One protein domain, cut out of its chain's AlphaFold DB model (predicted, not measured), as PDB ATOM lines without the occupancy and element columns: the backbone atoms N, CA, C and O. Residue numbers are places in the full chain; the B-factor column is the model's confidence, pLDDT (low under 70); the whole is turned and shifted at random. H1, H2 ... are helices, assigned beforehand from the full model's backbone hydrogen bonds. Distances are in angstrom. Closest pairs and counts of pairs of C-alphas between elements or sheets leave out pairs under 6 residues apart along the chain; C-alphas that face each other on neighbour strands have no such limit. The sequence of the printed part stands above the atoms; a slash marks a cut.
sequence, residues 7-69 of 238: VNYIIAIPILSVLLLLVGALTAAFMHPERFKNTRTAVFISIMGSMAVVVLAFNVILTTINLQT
ATOM      1  N   VAL A   7      98.061 154.126 133.481       49.41
ATOM      2  CA  VAL A   7      97.932 153.723 134.892       49.41
ATOM      3  C   VAL A   7      99.043 152.760 135.327       49.41
ATOM      4  O   VAL A   7      99.534 152.852 136.450       49.41
ATOM      5  N   ASN A   8      99.515 151.891 134.427       58.84
ATOM      6  CA  ASN A   8     100.576 150.935 134.746       58.84
ATOM      7  C   ASN A   8     101.920 151.605 135.050       58.84
ATOM      8  O   ASN A   8     102.647 151.103 135.896       58.84
ATOM      9  N   TYR A   9     102.250 152.741 134.430       58.44
ATOM     10  CA  TYR A   9     103.541 153.401 134.666       58.44
ATOM     11  C   TYR A   9     103.581 154.153 135.997       58.44
ATOM     12  O   TYR A   9     104.591 154.098 136.695       58.44
ATOM     13  N   ILE A  10     102.467 154.783 136.391       59.78
ATOM     14  CA  ILE A  10     102.345 155.482 137.681       59.78
ATOM     15  C   ILE A  10     102.552 154.511 138.850       59.78
ATOM     16  O   ILE A  10     103.114 154.894 139.870       59.78
ATOM     17  N   ILE A  11     102.141 153.250 138.691       64.75
ATOM     18  CA  ILE A  11     102.302 152.198 139.703       64.75
ATOM     19  C   ILE A  11     103.651 151.474 139.549       64.75
ATOM     20  O   ILE A  11     104.318 151.192 140.544       64.75
ATOM     21  N   ALA A  12     104.101 151.208 138.319       66.56
ATOM     22  CA  ALA A  12     105.356 150.505 138.069       66.56
ATOM     23  C   ALA A  12     106.587 151.303 138.523       66.56
ATOM     24  O   ALA A  12     107.540 150.695 138.997       66.56
ATOM     25  N   ILE A  13     106.582 152.638 138.430       65.69
ATOM     26  CA  ILE A  13     107.740 153.479 138.790       65.69
ATOM     27  C   ILE A  13     108.051 153.441 140.298       65.69
ATOM     28  O   ILE A  13     109.201 153.152 140.646       65.69
ATOM     29  N   PRO A  14     107.080 153.662 141.210       72.19
ATOM     30  CA  PRO A  14     107.293 153.460 142.639       72.19
ATOM     31  C   PRO A  14     107.756 152.039 142.949       72.19
ATOM     32  O   PRO A  14     108.699 151.864 143.713       72.19
ATOM     33  N   ILE A  15     107.156 151.028 142.312       74.12
ATOM     34  CA  ILE A  15     107.502 149.620 142.546       74.12
ATOM     35  C   ILE A  15     108.940 149.316 142.114       74.12
ATOM     36  O   ILE A  15     109.686 148.713 142.879       74.12
ATOM     37  N   LEU A  16     109.358 149.755 140.924       71.94
ATOM     38  CA  LEU A  16     110.711 149.520 140.414       71.94
ATOM     39  C   LEU A  16     111.759 150.274 141.245       71.94
ATOM     40  O   LEU A  16     112.832 149.742 141.515       71.94
ATOM     41  N   SER A  17     111.424 151.484 141.702       69.06
ATOM     42  CA  SER A  17     112.279 152.288 142.583       69.06
ATOM     43  C   SER A  17     112.436 151.631 143.957       69.06
ATOM     44  O   SER A  17     113.549 151.521 144.467       69.06
ATOM     45  N   VAL A  18     111.342 151.124 144.534       77.00
ATOM     46  CA  VAL A  18     111.358 150.370 145.796       77.00
ATOM     47  C   VAL A  18     112.135 149.060 145.643       77.00
ATOM     48  O   VAL A  18     112.933 148.731 146.516       77.00
ATOM     49  N   LEU A  19     111.975 148.341 144.530       77.25
ATOM     50  CA  LEU A  19     112.742 147.127 144.231       77.25
ATOM     51  C   LEU A  19     114.240 147.412 144.100       77.25
ATOM     52  O   LEU A  19     115.046 146.679 144.667       77.25
ATOM     53  N   LEU A  20     114.627 148.486 143.411       73.25
ATOM     54  CA  LEU A  20     116.028 148.899 143.294       73.25
ATOM     55  C   LEU A  20     116.624 149.286 144.653       73.25
ATOM     56  O   LEU A  20     117.746 148.883 144.961       73.25
ATOM     57  N   LEU A  21     115.867 149.999 145.492       75.44
ATOM     58  CA  LEU A  21     116.276 150.321 146.861       75.44
ATOM     59  C   LEU A  21     116.418 149.062 147.724       75.44
ATOM     60  O   LEU A  21     117.391 148.944 148.464       75.44
ATOM     61  N   LEU A  22     115.497 148.102 147.599       77.75
ATOM     62  CA  LEU A  22     115.562 146.816 148.297       77.75
ATOM     63  C   LEU A  22     116.776 145.996 147.860       77.75
ATOM     64  O   LEU A  22     117.497 145.488 148.712       77.75
ATOM     65  N   VAL A  23     117.047 145.902 146.556       76.50
ATOM     66  CA  VAL A  23     118.239 145.217 146.033       76.50
ATOM     67  C   VAL A  23     119.508 145.919 146.516       76.50
ATOM     68  O   VAL A  23     120.421 145.249 146.993       76.50
ATOM     69  N   GLY A  24     119.564 147.253 146.481       69.50
ATOM     70  CA  GLY A  24     120.686 148.026 147.021       69.50
ATOM     71  C   GLY A  24     120.909 147.782 148.518       69.50
ATOM     72  O   GLY A  24     122.038 147.522 148.936       69.50
ATOM     73  N   ALA A  25     119.837 147.783 149.315       70.75
ATOM     74  CA  ALA A  25     119.876 147.530 150.754       70.75
ATOM     75  C   ALA A  25     120.295 146.089 151.084       70.75
ATOM     76  O   ALA A  25     121.142 145.883 151.952       70.75
ATOM     77  N   LEU A  26     119.764 145.095 150.364       74.06
ATOM     78  CA  LEU A  26     120.158 143.691 150.500       74.06
ATOM     79  C   LEU A  26     121.632 143.505 150.136       74.06
ATOM     80  O   LEU A  26     122.386 142.904 150.897       74.06
ATOM     81  N   THR A  27     122.076 144.082 149.020       67.69
ATOM     82  CA  THR A  27     123.482 144.009 148.603       67.69
ATOM     83  C   THR A  27     124.389 144.637 149.667       67.69
ATOM     84  O   THR A  27     125.415 144.058 150.015       67.69
ATOM     85  N   ALA A  28     123.995 145.771 150.253       65.06
ATOM     86  CA  ALA A  28     124.732 146.405 151.346       65.06
ATOM     87  C   ALA A  28     124.748 145.567 152.641       65.06
ATOM     88  O   ALA A  28     125.779 145.523 153.311       65.06
ATOM     89  N   ALA A  29     123.646 144.890 152.978       68.00
ATOM     90  CA  ALA A  29     123.530 144.053 154.172       68.00
ATOM     91  C   ALA A  29     124.350 142.753 154.076       68.00
ATOM     92  O   ALA A  29     124.940 142.324 155.065       68.00
ATOM     93  N   PHE A  30     124.420 142.146 152.888       68.19
ATOM     94  CA  PHE A  30     125.162 140.902 152.656       68.19
ATOM     95  C   PHE A  30     126.635 141.121 152.260       68.19
ATOM     96  O   PHE A  30     127.430 140.182 152.292       68.19
ATOM     97  N   MET A  31     127.049 142.351 151.925       60.69
ATOM     98  CA  MET A  31     128.455 142.667 151.652       60.69
ATOM     99  C   MET A  31     129.257 142.840 152.944       60.69
ATOM    100  O   MET A  31     129.178 143.876 153.602       60.69
ATOM    101  N   HIS A  32     130.118 141.868 153.259       61.75
ATOM    102  CA  HIS A  32     131.004 141.907 154.424       61.75
ATOM    103  C   HIS A  32     131.847 143.203 154.519       61.75
ATOM    104  O   HIS A  32     132.782 143.381 153.728       61.75
ATOM    105  N   PRO A  33     131.582 144.065 155.528       54.66
ATOM    106  CA  PRO A  33     132.545 144.870 156.265       54.66
ATOM    107  C   PRO A  33     133.845 145.299 155.603       54.66
ATOM    108  O   PRO A  33     134.079 146.401 155.106       54.66
ATOM    109  N   GLU A  34     134.746 144.345 155.745       56.69
ATOM    110  CA  GLU A  34     136.133 144.620 156.052       56.69
ATOM    111  C   GLU A  34     137.048 144.249 154.892       56.69
ATOM    112  O   GLU A  34     138.192 144.681 154.847       56.69
ATOM    113  N   ARG A  35     136.523 143.522 153.895       55.88
ATOM    114  CA  ARG A  35     137.279 143.082 152.714       55.88
ATOM    115  C   ARG A  35     137.351 144.128 151.592       55.88
ATOM    116  O   ARG A  35     138.082 143.928 150.633       55.88
ATOM    117  N   PHE A  36     136.616 145.241 151.705       55.56
ATOM    118  CA  PHE A  36     136.311 146.130 150.572       55.56
ATOM    119  C   PHE A  36     136.243 147.630 150.936       55.56
ATOM    120  O   PHE A  36     135.475 148.392 150.349       55.56
ATOM    121  N   LYS A  37     137.045 148.095 151.909       54.38
ATOM    122  CA  LYS A  37     137.044 149.509 152.363       54.38
ATOM    123  C   LYS A  37     137.229 150.530 151.225       54.38
ATOM    124  O   LYS A  37     136.558 151.554 151.241       54.38
ATOM    125  N   ASN A  38     138.050 150.219 150.217       58.88
ATOM    126  CA  ASN A  38     138.308 151.113 149.078       58.88
ATOM    127  C   ASN A  38     137.316 150.958 147.908       58.88
ATOM    128  O   ASN A  38     137.307 151.791 147.009       58.88
ATOM    129  N   THR A  39     136.467 149.924 147.899       63.47
ATOM    130  CA  THR A  39     135.524 149.650 146.796       63.47
ATOM    131  C   THR A  39     134.066 149.938 147.155       63.47
ATOM    132  O   THR A  39     133.245 150.077 146.256       63.47
ATOM    133  N   ARG A  40     133.724 150.113 148.437       64.81
ATOM    134  CA  ARG A  40     132.358 150.454 148.893       64.81
ATOM    135  C   ARG A  40     131.803 151.727 148.267       64.81
ATOM    136  O   ARG A  40     130.685 151.722 147.761       64.81
ATOM    137  N   THR A  41     132.595 152.795 148.264       67.06
ATOM    138  CA  THR A  41     132.206 154.073 147.657       67.06
ATOM    139  C   THR A  41     132.035 153.930 146.147       67.06
ATOM    140  O   THR A  41     131.071 154.446 145.594       67.06
ATOM    141  N   ALA A  42     132.907 153.161 145.486       65.56
ATOM    142  CA  ALA A  42     132.810 152.897 144.051       65.56
ATOM    143  C   ALA A  42     131.553 152.084 143.691       65.56
ATOM    144  O   ALA A  42     130.854 152.433 142.743       65.56
ATOM    145  N   VAL A  43     131.216 151.054 144.475       71.75
ATOM    146  CA  VAL A  43     129.991 150.256 144.289       71.75
ATOM    147  C   VAL A  43     128.743 151.109 144.525       71.75
ATOM    148  O   VAL A  43     127.822 151.074 143.715       71.75
ATOM    149  N   PHE A  44     128.722 151.929 145.578       71.25
ATOM    150  CA  PHE A  44     127.606 152.837 145.851       71.25
ATOM    151  C   PHE A  44     127.410 153.871 144.732       71.25
ATOM    152  O   PHE A  44     126.298 154.024 144.229       71.25
ATOM    153  N   ILE A  45     128.488 154.531 144.289       72.25
ATOM    154  CA  ILE A  45     128.446 155.486 143.171       72.25
ATOM    155  C   ILE A  45     127.984 154.790 141.886       72.25
ATOM    156  O   ILE A  45     127.174 155.353 141.155       72.25
ATOM    157  N   SER A  46     128.430 153.558 141.626       70.69
ATOM    158  CA  SER A  46     127.996 152.791 140.455       70.69
ATOM    159  C   SER A  46     126.505 152.449 140.502       70.69
ATOM    160  O   SER A  46     125.840 152.551 139.477       70.69
ATOM    161  N   ILE A  47     125.962 152.071 141.665       75.00
ATOM    162  CA  ILE A  47     124.524 151.797 141.829       75.00
ATOM    163  C   ILE A  47     123.713 153.083 141.630       75.00
ATOM    164  O   ILE A  47     122.735 153.077 140.883       75.00
ATOM    165  N   MET A  48     124.141 154.194 142.236       74.50
ATOM    166  CA  MET A  48     123.502 155.504 142.066       74.50
ATOM    167  C   MET A  48     123.550 155.984 140.610       74.50
ATOM    168  O   MET A  48     122.550 156.482 140.098       74.50
ATOM    169  N   GLY A  49     124.682 155.792 139.929       75.88
ATOM    170  CA  GLY A  49     124.849 156.108 138.511       75.88
ATOM    171  C   GLY A  49     123.915 155.287 137.624       75.88
ATOM    172  O   GLY A  49     123.191 155.853 136.808       75.88
ATOM    173  N   SER A  50     123.847 153.971 137.834       73.56
ATOM    174  CA  SER A  50     122.907 153.098 137.120       73.56
ATOM    175  C   SER A  50     121.451 153.493 137.374       73.56
ATOM    176  O   SER A  50     120.654 153.543 136.440       73.56
ATOM    177  N   MET A  51     121.099 153.835 138.617       76.00
ATOM    178  CA  MET A  51     119.750 154.285 138.967       76.00
ATOM    179  C   MET A  51     119.400 155.615 138.288       76.00
ATOM    180  O   MET A  51     118.300 155.756 137.757       76.00
ATOM    181  N   ALA A  52     120.344 156.559 138.225       75.12
ATOM    182  CA  ALA A  52     120.160 157.821 137.515       75.12
ATOM    183  C   ALA A  52     119.922 157.608 136.011       75.12
ATOM    184  O   ALA A  52     119.019 158.226 135.447       75.12
ATOM    185  N   VAL A  53     120.667 156.697 135.371       77.69
ATOM    186  CA  VAL A  53     120.473 156.347 133.951       77.69
ATOM    187  C   VAL A  53     119.087 155.747 133.712       77.69
ATOM    188  O   VAL A  53     118.412 156.136 132.762       77.69
ATOM    189  N   VAL A  54     118.632 154.843 134.586       77.44
ATOM    190  CA  VAL A  54     117.294 154.240 134.484       77.44
ATOM    191  C   VAL A  54     116.207 155.309 134.609       77.44
ATOM    192  O   VAL A  54     115.333 155.392 133.748       77.44
ATOM    193  N   VAL A  55     116.279 156.174 135.625       77.88
ATOM    194  CA  VAL A  55     115.303 157.261 135.825       77.88
ATOM    195  C   VAL A  55     115.291 158.229 134.638       77.88
ATOM    196  O   VAL A  55     114.218 158.606 134.167       77.88
ATOM    197  N   LEU A  56     116.465 158.596 134.111       79.75
ATOM    198  CA  LEU A  56     116.576 159.453 132.931       79.75
ATOM    199  C   LEU A  56     115.909 158.805 131.710       79.75
ATOM    200  O   LEU A  56     115.090 159.447 131.053       79.75
ATOM    201  N   ALA A  57     116.215 157.534 131.430       75.81
ATOM    202  CA  ALA A  57     115.633 156.803 130.308       75.81
ATOM    203  C   ALA A  57     114.099 156.750 130.405       75.81
ATOM    204  O   ALA A  57     113.404 157.008 129.424       75.81
ATOM    205  N   PHE A  58     113.557 156.506 131.602       77.88
ATOM    206  CA  PHE A  58     112.112 156.523 131.830       77.88
ATOM    207  C   PHE A  58     111.491 157.909 131.637       77.88
ATOM    208  O   PHE A  58     110.455 158.016 130.983       77.88
ATOM    209  N   ASN A  59     112.119 158.974 132.140       79.81
ATOM    210  CA  ASN A  59     111.631 160.341 131.937       79.81
ATOM    211  C   ASN A  59     111.598 160.721 130.453       79.81
ATOM    212  O   ASN A  59     110.630 161.337 130.000       79.81
ATOM    213  N   VAL A  60     112.611 160.318 129.680       82.69
ATOM    214  CA  VAL A  60     112.634 160.513 128.224       82.69
ATOM    215  C   VAL A  60     111.478 159.760 127.561       82.69
ATOM    216  O   VAL A  60     110.766 160.347 126.743       82.69
ATOM    217  N   ILE A  61     111.228 158.503 127.944       81.00
ATOM    218  CA  ILE A  61     110.114 157.706 127.408       81.00
ATOM    219  C   ILE A  61     108.763 158.361 127.730       81.00
ATOM    220  O   ILE A  61     107.957 158.570 126.826       81.00
ATOM    221  N   LEU A  62     108.520 158.736 128.990       78.56
ATOM    222  CA  LEU A  62     107.266 159.372 129.409       78.56
ATOM    223  C   LEU A  62     107.035 160.704 128.697       78.56
ATOM    224  O   LEU A  62     105.933 160.963 128.215       78.56
ATOM    225  N   THR A  63     108.078 161.528 128.593       84.12
ATOM    226  CA  THR A  63     108.006 162.806 127.877       84.12
ATOM    227  C   THR A  63     107.678 162.573 126.407       84.12
ATOM    228  O   THR A  63     106.804 163.239 125.863       84.12
ATOM    229  N   THR A  64     108.305 161.575 125.780       83.69
ATOM    230  CA  THR A  64     108.041 161.214 124.381       83.69
ATOM    231  C   THR A  64     106.592 160.764 124.177       83.69
ATOM    232  O   THR A  64     105.928 161.258 123.270       83.69
ATOM    233  N   ILE A  65     106.066 159.887 125.041       81.06
ATOM    234  CA  ILE A  65     104.669 159.423 124.977       81.06
ATOM    235  C   ILE A  65     103.694 160.590 125.179       81.06
ATOM    236  O   ILE A  65     102.703 160.710 124.452       81.06
ATOM    237  N   ASN A  66     103.966 161.472 126.144       81.75
ATOM    238  CA  ASN A  66     103.119 162.633 126.404       81.75
ATOM    239  C   ASN A  66     103.119 163.604 125.214       81.75
ATOM    240  O   ASN A  66     102.053 164.034 124.782       81.75
ATOM    241  N   LEU A  67     104.286 163.884 124.622       86.94
ATOM    242  CA  LEU A  67     104.397 164.704 123.412       86.94
ATOM    243  C   LEU A  67     103.638 164.082 122.234       86.94
ATOM    244  O   LEU A  67     102.890 164.779 121.556       86.94
ATOM    245  N   GLN A  68     103.755 162.770 122.014       83.75
ATOM    246  CA  GLN A  68     102.990 162.067 120.976       83.75
ATOM    247  C   GLN A  68     101.474 162.162 121.207       83.75
ATOM    248  O   GLN A  68     100.713 162.412 120.266       83.75
ATOM    249  N   THR A  69     101.030 162.006 122.456       83.75
ATOM    250  CA  THR A  69      99.613 162.114 122.833       83.75
ATOM    251  C   THR A  69      99.091 163.532 122.609       83.75
ATOM    252  O   THR A  69      98.059 163.711 121.964       83.75
TER     253      THR A  69
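Overview. This is residues 7 to 69 of the 238 residues of an uncharacterized protein of Holosporales bacterium (UniProt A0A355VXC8). Two long, nearly straight helices lie side by side and run opposite ways, with the connecting loop making a U-turn at one end. Their contact is slight, the loop residues 32 to 39 stick out at one end of the rod, and residues 63 to 69 of H2 stick out at the other. The printed part has 63 residues with two named helices, H1 then H2, and no named strand; the class is all helix. It is only just loose, close to extended, with a radius of gyration of the C-alphas of 15.5 A, and spans 52 by 19 by 6 A.

Arrangement. H1, residues 7 to 30, and H2, residues 40 to 69, are close but not clearly touching, with 2 pairs of C-alphas within 8 A. The closest C-alphas, of Gly 24 and Ile 47, are 7.5 A apart. The helices run opposite ways at a shallow tilt of 5 degrees. In H2 every O i to N i+4 pair is within hydrogen-bond range; in H1, 19 of 20 are.

Along the chain. H1 begins at C-alpha 7 (97.932, 153.723, 134.892) and is 34.9 A long. H2 is 43.4 A long and ends at C-alpha 69 (99.613, 162.114, 122.833).

Size, cuts and confidence. The C-alphas of Glu 34 and Thr 69, the two farthest apart, are 52.4 A apart. The printed part has no cut, and its one link, 9 residues, is short. Mean pLDDT of the printed part is 71.1; residues 7 to 13, 17, 24 and 27 to 42 are under 70.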